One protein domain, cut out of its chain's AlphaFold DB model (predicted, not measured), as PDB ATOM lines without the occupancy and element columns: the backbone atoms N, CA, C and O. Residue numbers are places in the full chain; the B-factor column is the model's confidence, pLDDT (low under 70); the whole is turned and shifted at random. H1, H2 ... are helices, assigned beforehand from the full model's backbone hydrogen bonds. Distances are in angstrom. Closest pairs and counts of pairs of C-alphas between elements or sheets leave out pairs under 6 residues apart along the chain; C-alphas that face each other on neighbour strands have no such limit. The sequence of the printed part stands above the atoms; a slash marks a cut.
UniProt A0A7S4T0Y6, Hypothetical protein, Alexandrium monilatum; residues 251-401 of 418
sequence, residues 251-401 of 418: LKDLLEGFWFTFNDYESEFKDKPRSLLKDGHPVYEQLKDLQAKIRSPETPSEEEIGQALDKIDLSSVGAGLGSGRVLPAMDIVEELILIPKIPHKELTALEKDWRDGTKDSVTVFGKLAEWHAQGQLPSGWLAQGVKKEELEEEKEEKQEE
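What this domain is: This is residues 251 to 401 of the 418 residues of the protein "Hypothetical protein" of Alexandrium monilatum (UniProt A0A7S4T0Y6). Two clusters of helices sit next to each other, and one helical arm sticks out. In one cluster the long H1 packs on H7 and H8, and H6 folds back into H7 as a hairpin; in the other, H5 crosses the hairpin of H3 and H4. Residues 390 to 401 of H9 make the free arm, and a long loop, residues 311 to 328, joins H4 to H5. The printed part has 151 residues with nine named helices, H1 to H9 in order along the chain, and no named strand: all helix. It is compact, with a radius of gyration of the C-alphas of 16.7 A and spans of 43 by 42 by 31 A.

How they stand to each other: H1, residues 251 to 269, touches H8, residues 379 to 384, with its residues 254 to 262 alone, at a steep tilt of 58 degrees; the closest C-alphas, Phe 258 and Trp 381, are 5.7 A apart. With residues 251 to 255 alone H1 touches H7, residues 361 to 373, at a steep tilt of 52 degrees, the C-alphas of Lys 252 and Ser 361 being closest at 6.0 A. H6, residues 344 to 355, and H7 form a helical hairpin and only just touch, with 3 pairs of C-alphas within 8 A; the closest, Leu 350 and Val 364, are 6.8 A apart. H3, residues 282 to 294, and H4, residues 302 to 310, form another hairpin at a shallow tilt of 7 degrees and only just touch, with 3 pairs of C-alphas within 8 A, Leu 290 and Ala 308 being closest at 7.5 A. H5, residues 329 to 338, touches H3, with Leu 287 and Ile 337 closest at 6.5 A between C-alphas, and H4, with Gly 306 and Ala 329 closest at 5.6 A. H5 is close to H8 but not clearly touching, the closest C-alphas, Asp 331 and Gly 380, being 6.3 A apart. H2, residues 272 to 276, touches no helix. H9, residues 387 to 401, also touches no helix but is near H1. Helix packing is mostly crossed, only just, with 2 of 6 touching pairs at a shallow tilt. Every O i to N i+4 pair is within hydrogen-bond range in H1 to H7 and H9; in H8 1 of 2 is.

Where its parts are: H1 begins at C-alpha 251 (49.350, 36.157, 74.771) and is 26.3 A long. H3 measures 18.5 A, H7 18.2 A and H6 16.5 A from first to last C-alpha. H9, 20.9 A long, ends at C-alpha 401 (54.064, 11.350, 91.749).

The domain as a whole: The C-alphas farthest apart, Gly 280 and Glu 400, are 52.6 A apart. The printed part has no cut, and the link from H4 to H5 is long. Mean pLDDT of the printed part is 89.1; residues 323 to 325 and 385 to 394 are under 70.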
ATOM      1  N   LEU A 251      49.985  36.199  76.079       83.06
ATOM      2  CA  LEU A 251      49.350  36.157  74.771       83.06
ATOM      3  C   LEU A 251      50.133  35.287  73.782       83.06
ATOM      4  O   LEU A 251      49.538  34.590  72.962       83.06
ATOM      5  N   LYS A 252      51.465  35.282  73.871       87.88
ATOM      6  CA  LYS A 252      52.326  34.391  73.095       87.88
ATOM      7  C   LYS A 252      52.049  32.929  73.427       87.88
ATOM      8  O   LYS A 252      51.911  32.141  72.497       87.88
ATOM      9  N   ASP A 253      51.923  32.577  74.704       85.62
ATOM     10  CA  ASP A 253      51.649  31.199  75.135       85.62
ATOM     11  C   ASP A 253      50.258  30.735  74.674       85.62
ATOM     12  O   ASP A 253      50.106  29.633  74.129       85.62
ATOM     13  N   LEU A 254      49.260  31.621  74.763       85.88
ATOM     14  CA  LEU A 254      47.920  31.390  74.219       85.88
ATOM     15  C   LEU A 254      47.975  31.146  72.704       85.88
ATOM     16  O   LEU A 254      47.404  30.170  72.203       85.88
ATOM     17  N   LEU A 255      48.698  31.995  71.969       92.00
ATOM     18  CA  LEU A 255      48.900  31.836  70.529       92.00
ATOM     19  C   LEU A 255      49.648  30.541  70.200       92.00
ATOM     20  O   LEU A 255      49.291  29.870  69.235       92.00
ATOM     21  N   GLU A 256      50.639  30.130  70.993       91.69
ATOM     22  CA  GLU A 256      51.310  28.841  70.806       91.69
ATOM     23  C   GLU A 256      50.333  27.666  70.920       91.69
ATOM     24  O   GLU A 256      50.374  26.763  70.079       91.69
ATOM     25  N   GLY A 257      49.435  27.680  71.909       89.25
ATOM     26  CA  GLY A 257      48.394  26.659  72.046       89.25
ATOM     27  C   GLY A 257      47.385  26.679  70.891       89.25
ATOM     28  O   GLY A 257      47.024  25.621  70.362       89.25
ATOM     29  N   PHE A 258      47.001  27.869  70.420       93.44
ATOM     30  CA  PHE A 258      46.173  28.016  69.222       93.44
ATOM     31  C   PHE A 258      46.854  27.406  67.987       93.44
ATOM     32  O   PHE A 258      46.263  26.574  67.299       93.44
ATOM     33  N   TRP A 259      48.113  27.766  67.716       95.44
ATOM     34  CA  TRP A 259      48.841  27.266  66.548       95.44
ATOM     35  C   TRP A 259      49.142  25.776  66.638       95.44
ATOM     36  O   TRP A 259      49.140  25.094  65.615       95.44
ATOM     37  N   PHE A 260      49.373  25.240  67.837       92.69
ATOM     38  CA  PHE A 260      49.467  23.797  68.038       92.69
ATOM     39  C   PHE A 260      48.173  23.100  67.595       92.69
ATOM     40  O   PHE A 260      48.219  22.179  66.779       92.69
ATOM     41  N   THR A 261      47.025  23.606  68.052       91.44
ATOM     42  CA  THR A 261      45.694  23.086  67.705       91.44
ATOM     43  C   THR A 261      45.413  23.193  66.206       91.44
ATOM     44  O   THR A 261      44.956  22.232  65.588       91.44
ATOM     45  N   PHE A 262      45.736  24.338  65.597       94.69
ATOM     46  CA  PHE A 262      45.586  24.555  64.159       94.69
ATOM     47  C   PHE A 262      46.465  23.606  63.335       94.69
ATOM     48  O   PHE A 262      45.994  23.037  62.353       94.69
ATOM     49  N   ASN A 263      47.723  23.400  63.726       93.44
ATOM     50  CA  ASN A 263      48.643  22.513  63.013       93.44
ATOM     51  C   ASN A 263      48.233  21.037  63.125       93.44
ATOM     52  O   ASN A 263      48.320  20.299  62.139       93.44
ATOM     53  N   ASP A 264      47.759  20.616  64.299       90.12
ATOM     54  CA  ASP A 264      47.175  19.289  64.510       90.12
ATOM     55  C   ASP A 264      45.966  19.084  63.583       90.12
ATOM     56  O   ASP A 264      45.929  18.147  62.783       90.12
ATOM     57  N   TYR A 265      45.055  20.058  63.565       92.25
ATOM     58  CA  TYR A 265      43.907  20.078  62.666       92.25
ATOM     59  C   TYR A 265      44.298  20.067  61.172       92.25
ATOM     60  O   TYR A 265      43.745  19.298  60.384       92.25
ATOM     61  N   GLU A 266      45.268  20.879  60.740       93.62
ATOM     62  CA  GLU A 266      45.775  20.877  59.357       93.62
ATOM     63  C   GLU A 266      46.292  19.492  58.958       93.62
ATOM     64  O   GLU A 266      46.065  19.032  57.834       93.62
ATOM     65  N   SER A 267      46.969  18.804  59.878       91.62
ATOM     66  CA  SER A 267      47.506  17.471  59.624       91.62
ATOM     67  C   SER A 267      46.403  16.448  59.324       91.62
ATOM     68  O   SER A 267      46.588  15.603  58.439       91.62
ATOM     69  N   GLU A 268      45.248  16.583  59.981       90.19
ATOM     70  CA  GLU A 268      44.082  15.712  59.827       90.19
ATOM     71  C   GLU A 268      43.214  16.087  58.611       90.19
ATOM     72  O   GLU A 268      42.768  15.207  57.868       90.19
ATOM     73  N   PHE A 269      42.992  17.383  58.357       92.31
ATOM     74  CA  PHE A 269      41.940  17.846  57.439       92.31
ATOM     75  C   PHE A 269      42.420  18.479  56.118       92.31
ATOM     76  O   PHE A 269      41.580  18.849  55.293       92.31
ATOM     77  N   LYS A 270      43.731  18.573  55.846       88.56
ATOM     78  CA  LYS A 270      44.289  19.286  54.670       88.56
ATOM     79  C   LYS A 270      43.811  18.851  53.278       88.56
ATOM     80  O   LYS A 270      43.774  19.684  52.373       88.56
ATOM     81  N   ASP A 271      43.458  17.581  53.089       93.25
ATOM     82  CA  ASP A 271      43.260  16.997  51.756       93.25
ATOM     83  C   ASP A 271      41.777  16.715  51.450       93.25
ATOM     84  O   ASP A 271      40.986  17.591  51.080       93.25
ATOM     85  N   LYS A 272      41.393  15.442  51.579       94.88
ATOM     86  CA  LYS A 272      40.098  14.904  51.176       94.88
ATOM     87  C   LYS A 272      38.921  15.611  51.879       94.88
ATOM     88  O   LYS A 272      38.007  16.007  51.145       94.88
ATOM     89  N   PRO A 273      38.953  15.879  53.203       95.19
ATOM     90  CA  PRO A 273      37.862  16.569  53.895       95.19
ATOM     91  C   PRO A 273      37.525  17.929  53.290       95.19
ATOM     92  O   PRO A 273      36.375  18.161  52.928       95.19
ATOM     93  N   ARG A 274      38.524  18.790  53.055       94.06
ATOM     94  CA  ARG A 274      38.324  20.121  52.448       94.06
ATOM     95  C   ARG A 274      37.717  20.075  51.057       94.06
ATOM     96  O   ARG A 274      36.993  20.984  50.654       94.06
ATOM     97  N   SER A 275      38.046  19.044  50.285       95.56
ATOM     98  CA  SER A 275      37.528  18.910  48.925       95.56
ATOM     99  C   SER A 275      36.063  18.461  48.890       95.56
ATOM    100  O   SER A 275      35.331  18.911  48.006       95.56
ATOM    101  N   LEU A 276      35.639  17.635  49.856       96.31
ATOM    102  CA  LEU A 276      34.341  16.952  49.860       96.31
ATOM    103  C   LEU A 276      33.301  17.581  50.796       96.31
ATOM    104  O   LEU A 276      32.121  17.587  50.453       96.31
ATOM    105  N   LEU A 277      33.703  18.115  51.954       95.69
ATOM    106  CA  LEU A 277      32.800  18.747  52.923       95.69
ATOM    107  C   LEU A 277      32.444  20.165  52.482       95.69
ATOM    108  O   LEU A 277      33.056  21.147  52.898       95.69
ATOM    109  N   LYS A 278      31.463  20.256  51.585       95.69
ATOM    110  CA  LYS A 278      30.925  21.502  51.033       95.69
ATOM    111  C   LYS A 278      29.412  21.402  50.894       95.69
ATOM    112  O   LYS A 278      28.846  20.308  50.949       95.69
ATOM    113  N   ASP A 279      28.773  22.546  50.662       95.31
ATOM    114  CA  ASP A 279      27.337  22.631  50.391       95.31
ATOM    115  C   ASP A 279      26.904  21.627  49.314       95.31
ATOM    116  O   ASP A 279      27.513  21.530  48.245       95.31
ATOM    117  N   GLY A 280      25.844  20.873  49.612       95.31
ATOM    118  CA  GLY A 280      25.304  19.842  48.726       95.31
ATOM    119  C   GLY A 280      25.894  18.441  48.915       95.31
ATOM    120  O   GLY A 280      25.331  17.485  48.379       95.31
ATOM    121  N   HIS A 281      26.967  18.269  49.695       97.44
ATOM    122  CA  HIS A 281      27.426  16.933  50.081       97.44
ATOM    123  C   HIS A 281      26.528  16.358  51.197       97.44
ATOM    124  O   HIS A 281      26.346  17.030  52.214       97.44
ATOM    125  N   PRO A 282      26.020  15.110  51.096       97.88
ATOM    126  CA  PRO A 282      25.081  14.551  52.078       97.88
ATOM    127  C   PRO A 282      25.583  14.594  53.526       97.88
ATOM    128  O   PRO A 282      24.849  14.993  54.422       97.88
ATOM    129  N   VAL A 283      26.856  14.243  53.744       97.44
ATOM    130  CA  VAL A 283      27.501  14.308  55.070       97.44
ATOM    131  C   VAL A 283      27.534  15.739  55.616       97.44
ATOM    132  O   VAL A 283      27.297  15.947  56.800       97.44
ATOM    133  N   TYR A 284      27.788  16.737  54.764       97.56
ATOM    134  CA  TYR A 284      27.858  18.132  55.199       97.56
ATOM    135  C   TYR A 284      26.475  18.671  55.589       97.56
ATOM    136  O   TYR A 284      26.346  19.364  56.594       97.56
ATOM    137  N   GLU A 285      25.425  18.295  54.853       98.12
ATOM    138  CA  GLU A 285      24.046  18.653  55.212       98.12
ATOM    139  C   GLU A 285      23.599  17.973  56.519       98.12
ATOM    140  O   GLU A 285      23.002  18.624  57.371       98.12
ATOM    141  N   GLN A 286      23.976  16.709  56.752       98.00
ATOM    142  CA  GLN A 286      23.720  16.031  58.033       98.00
ATOM    143  C   GLN A 286      24.413  16.725  59.212       98.00
ATOM    144  O   GLN A 286      23.823  16.854  60.285       98.00
ATOM    145  N   LEU A 287      25.650  17.191  59.012       97.69
ATOM    146  CA  LEU A 287      26.374  17.959  60.020       97.69
ATOM    147  C   LEU A 287      25.673  19.291  60.311       97.69
ATOM    148  O   LEU A 287      25.446  19.609  61.476       97.69
ATOM    149  N   LYS A 288      25.245  20.039  59.283       97.62
ATOM    150  CA  LYS A 288      24.456  21.270  59.475       97.62
ATOM    151  C   LYS A 288      23.166  21.023  60.247       97.62
ATOM    152  O   LYS A 288      22.854  21.791  61.155       97.62
ATOM    153  N   ASP A 289      22.434  19.962  59.912       97.62
ATOM    154  CA  ASP A 289      21.203  19.590  60.613       97.62
ATOM    155  C   ASP A 289      21.479  19.277  62.089       97.62
ATOM    156  O   ASP A 289      20.710  19.675  62.969       97.62
ATOM    157  N   LEU A 290      22.586  18.588  62.379       97.44
ATOM    158  CA  LEU A 290      23.013  18.310  63.748       97.44
ATOM    159  C   LEU A 290      23.397  19.597  64.491       97.44
ATOM    160  O   LEU A 290      22.910  19.819  65.597       97.44
ATOM    161  N   GLN A 291      24.171  20.495  63.880       96.44
ATOM    162  CA  GLN A 291      24.508  21.790  64.482       96.44
ATOM    163  C   GLN A 291      23.273  22.665  64.720       96.44
ATOM    164  O   GLN A 291      23.183  23.338  65.747       96.44
ATOM    165  N   ALA A 292      22.296  22.642  63.812       96.62
ATOM    166  CA  ALA A 292      21.031  23.344  63.999       96.62
ATOM    167  C   ALA A 292      20.249  22.799  65.206       96.62
ATOM    168  O   ALA A 292      19.670  23.583  65.958       96.62
ATOM    169  N   LYS A 293      20.269  21.477  65.433       96.25
ATOM    170  CA  LYS A 293      19.676  20.853  66.631       96.25
ATOM    171  C   LYS A 293      20.423  21.234  67.903       96.25
ATOM    172  O   LYS A 293      19.777  21.583  68.886       96.25
ATOM    173  N   ILE A 294      21.756  21.231  67.869       93.25
ATOM    174  CA  ILE A 294      22.600  21.660  68.993       93.25
ATOM    175  C   ILE A 294      22.267  23.098  69.405       93.25
ATOM    176  O   ILE A 294      22.050  23.378  70.581       93.25
ATOM    177  N   ARG A 295      22.141  23.999  68.425       91.12
ATOM    178  CA  ARG A 295      21.803  25.415  68.645       91.12
ATOM    179  C   ARG A 295      20.314  25.672  68.912       91.12
ATOM    180  O   ARG A 295      19.921  26.826  69.084       91.12
ATOM    181  N   SER A 296      19.476  24.638  68.906       91.69
ATOM    182  CA  SER A 296      18.052  24.783  69.201       91.69
ATOM    183  C   SER A 296      17.817  24.978  70.709       91.69
ATOM    184  O   SER A 296      18.681  24.634  71.511       91.69
ATOM    185  N   PRO A 297      16.650  25.503  71.134       85.31
ATOM    186  CA  PRO A 297      16.317  25.623  72.559       85.31
ATOM    187  C   PRO A 297      16.303  24.284  73.312       85.31
ATOM    188  O   PRO A 297      16.449  24.261  74.532       85.31
ATOM    189  N   GLU A 298      16.101  23.179  72.591       88.50
ATOM    190  CA  GLU A 298      16.138  21.817  73.115       88.50
ATOM    191  C   GLU A 298      17.473  21.171  72.734       88.50
ATOM    192  O   GLU A 298      17.531  20.255  71.915       88.50
ATOM    193  N   THR A 299      18.566  21.679  73.310       86.44
ATOM    194  CA  THR A 299      19.906  21.142  73.056       86.44
ATOM    195  C   THR A 299      19.963  19.656  73.463       86.44
ATOM    196  O   THR A 299      19.594  19.330  74.607       86.44
ATOM    197  N   PRO A 300      20.364  18.756  72.539       90.00
ATOM    198  CA  PRO A 300      20.577  17.340  72.825       90.00
ATOM    199  C   PRO A 300      21.726  17.154  73.820       90.00
ATOM    200  O   PRO A 300      22.593  18.019  73.940       90.00
ATOM    201  N   SER A 301      21.726  16.035  74.544       88.06
ATOM    202  CA  SER A 301      22.838  15.712  75.446       88.06
ATOM    203  C   SER A 301      24.112  15.375  74.667       88.06
ATOM    204  O   SER A 301      24.059  15.002  73.495       88.06
ATOM    205  N   GLU A 302      25.263  15.443  75.331       87.19
ATOM    206  CA  GLU A 302      26.555  15.099  74.726       87.19
ATOM    207  C   GLU A 302      26.571  13.668  74.154       87.19
ATOM    208  O   GLU A 302      27.033  13.430  73.038       87.19
ATOM    209  N   GLU A 303      25.967  12.718  74.870       88.88
ATOM    210  CA  GLU A 303      25.806  11.329  74.423       88.88
ATOM    211  C   GLU A 303      24.928  11.221  73.166       88.88
ATOM    212  O   GLU A 303      25.223  10.441  72.260       88.88
ATOM    213  N   GLU A 304      23.847  12.002  73.089       92.81
ATOM    214  CA  GLU A 304      22.968  12.044  71.918       92.81
ATOM    215  C   GLU A 304      23.680  12.656  70.704       92.81
ATOM    216  O   GLU A 304      23.497  12.171  69.583       92.81
ATOM    217  N   ILE A 305      24.509  13.684  70.921       94.81
ATOM    218  CA  ILE A 305      25.348  14.292  69.880       94.81
ATOM    219  C   ILE A 305      26.377  13.272  69.386       94.81
ATOM    220  O   ILE A 305      26.469  13.061  68.176       94.81
ATOM    221  N   GLY A 306      27.079  12.585  70.292       93.00
ATOM    222  CA  GLY A 306      28.029  11.522  69.952       93.00
ATOM    223  C   GLY A 306      27.379  10.397  69.140       93.00
ATOM    224  O   GLY A 306      27.841  10.059  68.054       93.00
ATOM    225  N   GLN A 307      26.216   9.901  69.575       94.75
ATOM    226  CA  GLN A 307      25.463   8.885  68.828       94.75
ATOM    227  C   GLN A 307      24.955   9.376  67.466       94.75
ATOM    228  O   GLN A 307      24.730   8.567  66.561       94.75
ATOM    229  N   ALA A 308      24.665  10.670  67.324       96.12
ATOM    230  CA  ALA A 308      24.280  11.254  66.045       96.12
ATOM    231  C   ALA A 308      25.487  11.370  65.108       96.12
ATOM    232  O   ALA A 308      25.353  11.028  63.934       96.12
ATOM    233  N   LEU A 309      26.648  11.779  65.627       95.38
ATOM    234  CA  LEU A 309      27.921  11.808  64.908       95.38
ATOM    235  C   LEU A 309      28.334  10.416  64.417       95.38
ATOM    236  O   LEU A 309      28.649  10.273  63.241       95.38
ATOM    237  N   ASP A 310      28.237   9.383  65.258       94.56
ATOM    238  CA  ASP A 310      28.584   7.996  64.898       94.56
ATOM    239  C   ASP A 310      27.744   7.439  63.736       94.56
ATOM    240  O   ASP A 310      28.156   6.522  63.023       94.56
ATOM    241  N   LYS A 311      26.534   7.979  63.537       96.88
ATOM    242  CA  LYS A 311      25.648   7.605  62.423       96.88
ATOM    243  C   LYS A 311      26.011   8.310  61.119       96.88
ATOM    244  O   LYS A 311      25.547   7.880  60.061       96.88
ATOM    245  N   ILE A 312      26.780   9.394  61.180       96.88
ATOM    246  CA  ILE A 312      27.243  10.134  60.010       96.88
ATOM    247  C   ILE A 312      28.502   9.439  59.484       96.88
ATOM    248  O   ILE A 312      29.474   9.243  60.207       96.88
ATOM    249  N   ASP A 313      28.515   9.082  58.199       96.75
ATOM    250  CA  ASP A 313      29.678   8.438  57.579       96.75
ATOM    251  C   ASP A 313      30.798   9.456  57.290       96.75
ATOM    252  O   ASP A 313      31.050   9.847  56.146       96.75
ATOM    253  N   LEU A 314      31.490   9.888  58.348       95.38
ATOM    254  CA  LEU A 314      32.633  10.802  58.274       95.38
ATOM    255  C   LEU A 314      33.832  10.185  57.535       95.38
ATOM    256  O   LEU A 314      34.654  10.894  56.946       95.38
ATOM    257  N   SER A 315      33.914   8.854  57.489       93.94
ATOM    258  CA  SER A 315      34.969   8.139  56.768       93.94
ATOM    259  C   SER A 315      34.873   8.345  55.250       93.94
ATOM    260  O   SER A 315      35.898   8.495  54.568       93.94
ATOM    261  N   SER A 316      33.649   8.467  54.717       95.06
ATOM    262  CA  SER A 316      33.407   8.720  53.289       95.06
ATOM    263  C   SER A 316      34.084  10.001  52.795       95.06
ATOM    264  O   SER A 316      34.663  10.014  51.703       95.06
ATOM    265  N   VAL A 317      34.120  11.037  53.636       95.25
ATOM    266  CA  VAL A 317      34.749  12.335  53.352       95.25
ATOM    267  C   VAL A 317      36.204  12.425  53.821       95.25
ATOM    268  O   VAL A 317      36.870  13.420  53.563       95.25
ATOM    269  N   GLY A 318      36.734  11.366  54.443       93.19
ATOM    270  CA  GLY A 318      38.094  11.339  54.991       93.19
ATOM    271  C   GLY A 318      38.259  12.118  56.295       93.19
ATOM    272  O   GLY A 318      39.387  12.418  56.652       93.19
ATOM    273  N   ALA A 319      37.159  12.456  56.970       92.25
ATOM    274  CA  ALA A 319      37.127  13.203  58.228       92.25
ATOM    275  C   ALA A 319      36.841  12.267  59.414       92.25
ATOM    276  O   ALA A 319      36.105  12.621  60.330       92.25
ATOM    277  N   GLY A 320      37.328  11.024  59.346       87.12
ATOM    278  CA  GLY A 320      37.101  10.048  60.407       87.12
ATOM    279  C   GLY A 320      37.696  10.552  61.719       87.12
ATOM    280  O   GLY A 320      38.850  10.971  61.734       87.12
ATOM    281  N   LEU A 321      36.911  10.494  62.794       79.31
ATOM    282  CA  LEU A 321      37.350  10.850  64.141       79.31
ATOM    283  C   LEU A 321      38.410   9.827  64.560       79.31
ATOM    284  O   LEU A 321      38.093   8.680  64.882       79.31
ATOM    285  N   GLY A 322      39.683  10.189  64.419       71.50
ATOM    286  CA  GLY A 322      40.795   9.337  64.824       71.50
ATOM    287  C   GLY A 322      40.754   9.053  66.328       71.50
ATOM    288  O   GLY A 322      40.041   9.696  67.089       71.50
ATOM    289  N   SER A 323      41.572   8.111  66.796       65.81
ATOM    290  CA  SER A 323      41.670   7.782  68.227       65.81
ATOM    291  C   SER A 323      42.443   8.818  69.062       65.81
ATOM    292  O   SER A 323      42.769   8.534  70.211       65.81
ATOM    293  N   GLY A 324      42.834   9.955  68.474       62.34
ATOM    294  CA  GLY A 324      43.812  10.883  69.051       62.34
ATOM    295  C   GLY A 324      43.220  12.083  69.788       62.34
ATOM    296  O   GLY A 324      43.792  12.503  70.791       62.34
ATOM    297  N   ARG A 325      42.082  12.621  69.333       66.94
ATOM    298  CA  ARG A 325      41.512  13.866  69.870       66.94
ATOM    299  C   ARG A 325      40.292  13.557  70.732       66.94
ATOM    300  O   ARG A 325      39.272  13.088  70.234       66.94
ATOM    301  N   VAL A 326      40.406  13.821  72.034       76.56
ATOM    302  CA  VAL A 326      39.281  13.775  72.979       76.56
ATOM    303  C   VAL A 326      38.714  15.189  73.077       76.56
ATOM    304  O   VAL A 326      39.035  15.937  73.995       76.56
ATOM    305  N   LEU A 327      37.942  15.582  72.067       84.00
ATOM    306  CA  LEU A 327      37.190  16.835  72.074       84.00
ATOM    307  C   LEU A 327      35.737  16.556  72.474       84.00
ATOM    308  O   LEU A 327      35.225  15.479  72.146       84.00
ATOM    309  N   PRO A 328      35.048  17.516  73.117       88.75
ATOM    310  CA  PRO A 328      33.598  17.469  73.237       88.75
ATOM    311  C   PRO A 328      32.953  17.253  71.860       88.75
ATOM    312  O   PRO A 328      33.342  17.869  70.864       88.75
ATOM    313  N   ALA A 329      31.950  16.386  71.791       91.81
ATOM    314  CA  ALA A 329      31.188  16.067  70.594       91.81
ATOM    315  C   ALA A 329      30.615  17.328  69.932       91.81
ATOM    316  O   ALA A 329      30.589  17.424  68.704       91.81
ATOM    317  N   MET A 330      30.206  18.323  70.725       92.19
ATOM    318  CA  MET A 330      29.771  19.623  70.207       92.19
ATOM    319  C   MET A 330      30.870  20.353  69.420       92.19
ATOM    320  O   MET A 330      30.606  20.849  68.320       92.19
ATOM    321  N   ASP A 331      32.091  20.383  69.954       92.88
ATOM    322  CA  ASP A 331      33.240  21.037  69.322       92.88
ATOM    323  C   ASP A 331      33.631  20.311  68.032       92.88
ATOM    324  O   ASP A 331      33.883  20.952  67.014       92.88
ATOM    325  N   ILE A 332      33.575  18.975  68.034       93.81
ATOM    326  CA  ILE A 332      33.800  18.152  66.838       93.81
ATOM    327  C   ILE A 332      32.817  18.536  65.722       93.81
ATOM    328  O   ILE A 332      33.223  18.733  64.575       93.81
ATOM    329  N   VAL A 333      31.520  18.665  66.033       96.06
ATOM    330  CA  VAL A 333      30.513  19.079  65.039       96.06
ATOM    331  C   VAL A 333      30.831  20.471  64.485       96.06
ATOM    332  O   VAL A 333      30.715  20.686  63.276       96.06
ATOM    333  N   GLU A 334      31.224  21.416  65.344       95.81
ATOM    334  CA  GLU A 334      31.594  22.767  64.919       95.81
ATOM    335  C   GLU A 334      32.817  22.759  63.990       95.81
ATOM    336  O   GLU A 334      32.732  23.305  62.886       95.81
ATOM    337  N   GLU A 335      33.907  22.089  64.376       95.12
ATOM    338  CA  GLU A 335      35.127  21.980  63.565       95.12
ATOM    339  C   GLU A 335      34.830  21.418  62.169       95.12
ATOM    340  O   GLU A 335      35.247  21.992  61.156       95.12
ATOM    341  N   LEU A 336      34.052  20.332  62.097       96.12
ATOM    342  CA  LEU A 336      33.718  19.671  60.835       96.12
ATOM    343  C   LEU A 336      32.900  20.569  59.893       96.12
ATOM    344  O   LEU A 336      33.082  20.531  58.674       96.12
ATOM    345  N   ILE A 337      32.006  21.399  60.436       97.06
ATOM    346  CA  ILE A 337      31.184  22.326  59.639       97.06
ATOM    347  C   ILE A 337      31.995  23.514  59.133       97.06
ATOM    348  O   ILE A 337      31.685  24.066  58.067       97.06
ATOM    349  N   LEU A 338      33.017  23.911  59.888       97.00
ATOM    350  CA  LEU A 338      33.871  25.045  59.571       97.00
ATOM    351  C   LEU A 338      35.019  24.700  58.616       97.00
ATOM    352  O   LEU A 338      35.548  25.624  58.005       97.00
ATOM    353  N   ILE A 339      35.327  23.416  58.369       96.06
ATOM    354  CA  ILE A 339      36.325  22.962  57.370       96.06
ATOM    355  C   ILE A 339      36.348  23.802  56.073       96.06
ATOM    356  O   ILE A 339      37.426  24.281  55.701       96.06
ATOM    357  N   PRO A 340      35.218  24.018  55.363       95.62
ATOM    358  CA  PRO A 340      35.217  24.791  54.119       95.62
ATOM    359  C   PRO A 340      35.321  26.312  54.304       95.62
ATOM    360  O   PRO A 340      35.548  27.014  53.319       95.62
ATOM    361  N   LYS A 341      35.109  26.829  55.519       96.19
ATOM    362  CA  LYS A 341      35.075  28.266  55.834       96.19
ATOM    363  C   LYS A 341      36.375  28.784  56.441       96.19
ATOM    364  O   LYS A 341      36.637  29.977  56.326       96.19
ATOM    365  N   ILE A 342      37.153  27.910  57.077       96.62
ATOM    366  CA  ILE A 342      38.412  28.283  57.722       96.62
ATOM    367  C   ILE A 342      39.394  28.829  56.664       96.62
ATOM    368  O   ILE A 342      39.627  28.172  55.640       96.62
ATOM    369  N   PRO A 343      39.986  30.018  56.883       97.06
ATOM    370  CA  PRO A 343      40.911  30.651  55.951       97.06
ATOM    371  C   PRO A 343      42.325  30.068  56.118       97.06
ATOM    372  O   PRO A 343      43.244  30.716  56.611       97.06
ATOM    373  N   HIS A 344      42.498  28.796  55.738       95.25
ATOM    374  CA  HIS A 344      43.719  28.010  55.999       95.25
ATOM    375  C   HIS A 344      44.998  28.690  55.491       95.25
ATOM    376  O   HIS A 344      46.015  28.705  56.176       95.25
ATOM    377  N   LYS A 345      44.957  29.283  54.290       96.31
ATOM    378  CA  LYS A 345      46.138  29.923  53.687       96.31
ATOM    379  C   LYS A 345      46.537  31.180  54.449       96.31
ATOM    380  O   LYS A 345      47.723  31.444  54.624       96.31
ATOM    381  N   GLU A 346      45.543  31.951  54.859       97.81
ATOM    382  CA  GLU A 346      45.706  33.172  55.622       97.81
ATOM    383  C   GLU A 346      46.184  32.862  57.042       97.81
ATOM    384  O   GLU A 346      47.065  33.563  57.525       97.81
ATOM    385  N   LEU A 347      45.686  31.790  57.672       97.44
ATOM    386  CA  LEU A 347      46.164  31.304  58.970       97.44
ATOM    387  C   LEU A 347      47.627  30.862  58.911       97.44
ATOM    388  O   LEU A 347      48.423  31.319  59.721       97.44
ATOM    389  N   THR A 348      48.018  30.056  57.917       96.94
ATOM    390  CA  THR A 348      49.427  29.660  57.742       96.94
ATOM    391  C   THR A 348      50.337  30.868  57.492       96.94
ATOM    392  O   THR A 348      51.461  30.917  57.989       96.94
ATOM    393  N   ALA A 349      49.872  31.854  56.717       97.75
ATOM    394  CA  ALA A 349      50.620  33.090  56.501       97.75
ATOM    395  C   ALA A 349      50.729  33.919  57.790       97.75
ATOM    396  O   ALA A 349      51.803  34.429  58.089       97.75
ATOM    397  N   LEU A 350      49.647  34.008  58.566       97.50
ATOM    398  CA  LEU A 350      49.608  34.735  59.831       97.50
ATOM    399  C   LEU A 350      50.519  34.095  60.888       97.50
ATOM    400  O   LEU A 350      51.260  34.820  61.543       97.50
ATOM    401  N   GLU A 351      50.526  32.762  61.001       97.31
ATOM    402  CA  GLU A 351      51.450  32.031  61.879       97.31
ATOM    403  C   GLU A 351      52.901  32.328  61.501       97.31
ATOM    404  O   GLU A 351      53.733  32.599  62.365       97.31
ATOM    405  N   LYS A 352      53.213  32.298  60.201       97.56
ATOM    406  CA  LYS A 352      54.560  32.592  59.723       97.56
ATOM    407  C   LYS A 352      54.969  34.033  60.038       97.56
ATOM    408  O   LYS A 352      56.042  34.231  60.597       97.56
ATOM    409  N   ASP A 353      54.126  35.014  59.716       95.81
ATOM    410  CA  ASP A 353      54.392  36.433  59.991       95.81
ATOM    411  C   ASP A 353      54.632  36.682  61.490       95.81
ATOM    412  O   ASP A 353      55.486  37.489  61.854       95.81
ATOM    413  N   TRP A 354      53.894  35.980  62.354       95.38
ATOM    414  CA  TRP A 354      54.059  36.036  63.805       95.38
ATOM    415  C   TRP A 354      55.374  35.403  64.271       95.38
ATOM    416  O   TRP A 354      56.149  36.039  64.981       95.38
ATOM    417  N   ARG A 355      55.677  34.174  63.826       94.06
ATOM    418  CA  ARG A 355      56.926  33.471  64.179       94.06
ATOM    419  C   ARG A 355      58.176  34.191  63.675       94.06
ATOM    420  O   ARG A 355      59.209  34.131  64.334       94.06
ATOM    421  N   ASP A 356      58.078  34.867  62.533       94.44
ATOM    422  CA  ASP A 356      59.154  35.680  61.958       94.44
ATOM    423  C   ASP A 356      59.277  37.065  62.646       94.44
ATOM    424  O   ASP A 356      60.127  37.867  62.258       94.44
ATOM    425  N   GLY A 357      58.419  37.383  63.627       88.50
ATOM    426  CA  GLY A 357      58.403  38.669  64.338       88.50
ATOM    427  C   GLY A 357      57.963  39.855  63.473       88.50
ATOM    428  O   GLY A 357      58.228  41.009  63.809       88.50
ATOM    429  N   THR A 358      57.330  39.585  62.325       91.19
ATOM    430  CA  THR A 358      56.792  40.612  61.419       91.19
ATOM    431  C   THR A 358      55.472  41.176  61.941       91.19
ATOM    432  O   THR A 358      55.173  42.346  61.710       91.19
ATOM    433  N   LYS A 359      54.688  40.354  62.646       89.44
ATOM    434  CA  LYS A 359      53.485  40.765  63.376       89.44
ATOM    435  C   LYS A 359      53.635  40.416  64.848       89.44
ATOM    436  O   LYS A 359      54.096  39.329  65.180       89.44
ATOM    437  N   ASP A 360      53.227  41.334  65.705       87.44
ATOM    438  CA  ASP A 360      53.170  41.147  67.147       87.44
ATOM    439  C   ASP A 360      51.956  40.295  67.563       87.44
ATOM    440  O   ASP A 360      51.007  40.101  66.794       87.44
ATOM    441  N   SER A 361      52.004  39.771  68.790       88.38
ATOM    442  CA  SER A 361      50.976  38.888  69.352       88.38
ATOM    443  C   SER A 361      49.584  39.539  69.357       88.38
ATOM    444  O   SER A 361      48.606  38.871  69.021       88.38
ATOM    445  N   VAL A 362      49.486  40.845  69.644       85.44
ATOM    446  CA  VAL A 362      48.205  41.574  69.699       85.44
ATOM    447  C   VAL A 362      47.574  41.646  68.313       85.44
ATOM    448  O   VAL A 362      46.434  41.215  68.131       85.44
ATOM    449  N   THR A 363      48.326  42.077  67.296       86.50
ATOM    450  CA  THR A 363      47.830  42.113  65.907       86.50
ATOM    451  C   THR A 363      47.340  40.744  65.431       86.50
ATOM    452  O   THR A 363      46.306  40.629  64.764       86.50
ATOM    453  N   VAL A 364      48.082  39.684  65.757       92.38
ATOM    454  CA  VAL A 364      47.739  38.311  65.366       92.38
ATOM    455  C   VAL A 364      46.452  37.873  66.042       92.38
ATOM    456  O   VAL A 364      45.518  37.445  65.364       92.38
ATOM    457  N   PHE A 365      46.383  38.032  67.359       90.06
ATOM    458  CA  PHE A 365      45.221  37.667  68.147       90.06
ATOM    459  C   PHE A 365      43.963  38.423  67.714       90.06
ATOM    460  O   PHE A 365      42.908  37.812  67.561       90.06
ATOM    461  N   GLY A 366      44.075  39.713  67.390       86.81
ATOM    462  CA  GLY A 366      42.943  40.500  66.898       86.81
ATOM    463  C   GLY A 366      42.395  39.988  65.586       86.81
ATOM    464  O   GLY A 366      41.179  39.916  65.396       86.81
ATOM    465  N   LYS A 367      43.282  39.534  64.695       93.44
ATOM    466  CA  LYS A 367      42.854  38.904  63.450       93.44
ATOM    467  C   LYS A 367      42.148  37.570  63.692       93.44
ATOM    468  O   LYS A 367      41.160  37.279  63.018       93.44
ATOM    469  N   LEU A 368      42.621  36.781  64.658       93.88
ATOM    470  CA  LEU A 368      41.957  35.542  65.067       93.88
ATOM    471  C   LEU A 368      40.577  35.825  65.684       93.88
ATOM    472  O   LEU A 368      39.602  35.183  65.300       93.88
ATOM    473  N   ALA A 369      40.462  36.822  66.564       87.69
ATOM    474  CA  ALA A 369      39.194  37.244  67.156       87.69
ATOM    475  C   ALA A 369      38.190  37.717  66.087       87.69
ATOM    476  O   ALA A 369      37.018  37.339  66.118       87.69
ATOM    477  N   GLU A 370      38.648  38.469  65.079       89.62
ATOM    478  CA  GLU A 370      37.821  38.886  63.942       89.62
ATOM    479  C   GLU A 370      37.286  37.674  63.154       89.62
ATOM    480  O   GLU A 370      36.089  37.594  62.856       89.62
ATOM    481  N   TRP A 371      38.145  36.701  62.832       95.44
ATOM    482  CA  TRP A 371      37.733  35.480  62.129       95.44
ATOM    483  C   TRP A 371      36.793  34.606  62.963       95.44
ATOM    484  O   TRP A 371      35.850  34.021  62.419       95.44
ATOM    485  N   HIS A 372      36.991  34.543  64.279       92.38
ATOM    486  CA  HIS A 372      36.061  33.880  65.191       92.38
ATOM    487  C   HIS A 372      34.688  34.563  65.193       92.38
ATOM    488  O   HIS A 372      33.681  33.896  64.949       92.38
ATOM    489  N   ALA A 373      34.637  35.894  65.309       86.81
ATOM    490  CA  ALA A 373      33.393  36.664  65.245       86.81
ATOM    491  C   ALA A 373      32.649  36.495  63.902       86.81
ATOM    492  O   ALA A 373      31.417  36.522  63.851       86.81
ATOM    493  N   GLN A 374      33.385  36.272  62.808       93.62
ATOM    494  CA  GLN A 374      32.836  35.961  61.482       93.62
ATOM    495  C   GLN A 374      32.372  34.499  61.331       93.62
ATOM    496  O   GLN A 374      31.850  34.123  60.277       93.62
ATOM    497  N   GLY A 375      32.543  33.663  62.360       94.00
ATOM    498  CA  GLY A 375      32.222  32.237  62.328       94.00
ATOM    499  C   GLY A 375      33.111  31.458  61.358       94.00
ATOM    500  O   GLY A 375      32.628  30.542  60.690       94.00
ATOM    501  N   GLN A 376      34.372  31.873  61.222       96.50
ATOM    502  CA  GLN A 376      35.383  31.216  60.392       96.50
ATOM    503  C   GLN A 376      36.357  30.367  61.209       96.50
ATOM    504  O   GLN A 376      37.009  29.506  60.628       96.50
ATOM    505  N   LEU A 377      36.442  30.575  62.525       95.56
ATOM    506  CA  LEU A 377      37.253  29.770  63.438       95.56
ATOM    507  C   LEU A 377      36.371  29.027  64.449       95.56
ATOM    508  O   LEU A 377      35.400  29.618  64.932       95.56
ATOM    509  N   PRO A 378      36.691  27.764  64.783       94.31
ATOM    510  CA  PRO A 378      36.037  27.049  65.873       94.31
ATOM    511  C   PRO A 378      36.265  27.749  67.211       94.31
ATOM    512  O   PRO A 378      37.371  28.207  67.506       94.31
ATOM    513  N   SER A 379      35.230  27.788  68.045       88.81
ATOM    514  CA  SER A 379      35.282  28.453  69.350       88.81
ATOM    515  C   SER A 379      36.261  27.750  70.294       88.81
ATOM    516  O   SER A 379      36.959  28.390  71.076       88.81
ATOM    517  N   GLY A 380      36.374  26.425  70.174       87.19
ATOM    518  CA  GLY A 380      37.263  25.621  71.008       87.19
ATOM    519  C   GLY A 380      38.752  25.951  70.880       87.19
ATOM    520  O   GLY A 380      39.486  25.753  71.843       87.19
ATOM    521  N   TRP A 381      39.204  26.483  69.740       90.75
ATOM    522  CA  TRP A 381      40.636  26.689  69.483       90.75
ATOM    523  C   TRP A 381      41.234  27.833  70.294       90.75
ATOM    524  O   TRP A 381      42.367  27.725  70.751       90.75
ATOM    525  N   LEU A 382      40.477  28.914  70.493       84.94
ATOM    526  CA  LEU A 382      40.945  30.058  71.278       84.94
ATOM    527  C   LEU A 382      41.026  29.714  72.774       84.94
ATOM    528  O   LEU A 382      41.952  30.145  73.450       84.94
ATOM    529  N   ALA A 383      40.125  28.858  73.268       77.50
ATOM    530  CA  ALA A 383      40.134  28.405  74.660       77.50
ATOM    531  C   ALA A 383      41.277  27.425  74.986       77.50
ATOM    532  O   ALA A 383      41.716  27.350  76.130       77.50
ATOM    533  N   GLN A 384      41.764  26.651  74.009       73.50
ATOM    534  CA  GLN A 384      42.818  25.655  74.257       73.50
ATOM    535  C   GLN A 384      44.196  26.270  74.523       73.50
ATOM    536  O   GLN A 384      45.034  25.610  75.132       73.50
ATOM    537  N   GLY A 385      44.416  27.531  74.135       64.06
ATOM    538  CA  GLY A 385      45.625  28.270  74.498       64.06
ATOM    539  C   GLY A 385      45.764  28.509  76.004       64.06
ATOM    540  O   GLY A 385      46.877  28.494  76.513       64.06
ATOM    541  N   VAL A 386      44.642  28.639  76.719       61.56
ATOM    542  CA  VAL A 386      44.610  28.946  78.161       61.56
ATOM    543  C   VAL A 386      44.908  27.705  79.016       61.56
ATOM    544  O   VAL A 386      45.549  27.796  80.054       61.56
ATOM    545  N   LYS A 387      44.524  26.506  78.556       56.88
ATOM    546  CA  LYS A 387      44.630  25.257  79.345       56.88
ATOM    547  C   LYS A 387      46.019  24.609  79.337       56.88
ATOM    548  O   LYS A 387      46.197  23.541  79.919       56.88
ATOM    549  N   LYS A 388      47.000  25.187  78.635       58.03
ATOM    550  CA  LYS A 388      48.345  24.599  78.539       58.03
ATOM    551  C   LYS A 388      49.110  24.719  79.859       58.03
ATOM    552  O   LYS A 388      49.795  23.763  80.197       58.03
ATOM    553  N   GLU A 389      48.933  25.809  80.609       53.69
ATOM    554  CA  GLU A 389      49.490  25.941  81.964       53.69
ATOM    555  C   GLU A 389      48.908  24.870  82.897       53.69
ATOM    556  O   GLU A 389      49.669  24.099  83.469       53.69
ATOM    557  N   GLU A 390      47.581  24.693  82.928       54.69
ATOM    558  CA  GLU A 390      46.939  23.632  83.727       54.69
ATOM    559  C   GLU A 390      47.413  22.218  83.326       54.69
ATOM    560  O   GLU A 390      47.638  21.357  84.174       54.69
ATOM    561  N   LEU A 391      47.594  21.958  82.025       53.66
ATOM    562  CA  LEU A 391      48.085  20.671  81.518       53.66
ATOM    563  C   LEU A 391      49.578  20.440  81.775       53.66
ATOM    564  O   LEU A 391      50.008  19.284  81.847       53.66
ATOM    565  N   GLU A 392      50.388  21.495  81.823       62.22
ATOM    566  CA  GLU A 392      51.801  21.409  82.192       62.22
ATOM    567  C   GLU A 392      51.947  21.197  83.699       62.22
ATOM    568  O   GLU A 392      52.665  20.273  84.081       62.22
ATOM    569  N   GLU A 393      51.169  21.895  84.528       64.75
ATOM    570  CA  GLU A 393      51.070  21.643  85.972       64.75
ATOM    571  C   GLU A 393      50.628  20.200  86.264       64.75
ATOM    572  O   GLU A 393      51.296  19.484  87.007       64.75
ATOM    573  N   GLU A 394      49.579  19.699  85.600       59.72
ATOM    574  CA  GLU A 394      49.104  18.321  85.797       59.72
ATOM    575  C   GLU A 394      50.140  17.277  85.319       59.72
ATOM    576  O   GLU A 394      50.229  16.159  85.840       59.72
ATOM    577  N   LYS A 395      50.953  17.610  84.304       70.88
ATOM    578  CA  LYS A 395      52.065  16.757  83.849       70.88
ATOM    579  C   LYS A 395      53.238  16.783  84.816       70.88
ATOM    580  O   LYS A 395      53.875  15.739  84.976       70.88
ATOM    581  N   GLU A 396      53.553  17.931  85.400       75.88
ATOM    582  CA  GLU A 396      54.580  18.056  86.428       75.88
ATOM    583  C   GLU A 396      54.167  17.285  87.682       75.88
ATOM    584  O   GLU A 396      54.938  16.436  88.126       75.88
ATOM    585  N   GLU A 397      52.922  17.427  88.139       76.00
ATOM    586  CA  GLU A 397      52.368  16.678  89.273       76.00
ATOM    587  C   GLU A 397      52.427  15.161  89.023       76.00
ATOM    588  O   GLU A 397      52.999  14.412  89.817       76.00
ATOM    589  N   LYS A 398      51.984  14.682  87.850       76.88
ATOM    590  CA  LYS A 398      52.104  13.256  87.472       76.88
ATOM    591  C   LYS A 398      53.556  12.777  87.394       76.88
ATOM    592  O   LYS A 398      53.836  11.601  87.647       76.88
ATOM    593  N   GLN A 399      54.493  13.638  86.995       84.69
ATOM    594  CA  GLN A 399      55.918  13.302  86.972       84.69
ATOM    595  C   GLN A 399      56.521  13.260  88.375       84.69
ATOM    596  O   GLN A 399      57.359  12.391  88.631       84.69
ATOM    597  N   GLU A 400      56.115  14.157  89.270       86.19
ATOM    598  CA  GLU A 400      56.504  14.142  90.679       86.19
ATOM    599  C   GLU A 400      55.952  12.900  91.381       86.19
ATOM    600  O   GLU A 400      56.740  12.129  91.927       86.19
ATOM    601  N   GLU A 401      54.663  12.587  91.227       85.38
ATOM    602  CA  GLU A 401      54.064  11.350  91.749       85.38
ATOM    603  C   GLU A 401      54.780  10.094  91.222       85.38
ATOM    604  O   GLU A 401      55.051   9.142  91.963       85.38
TER     605      GLU A 401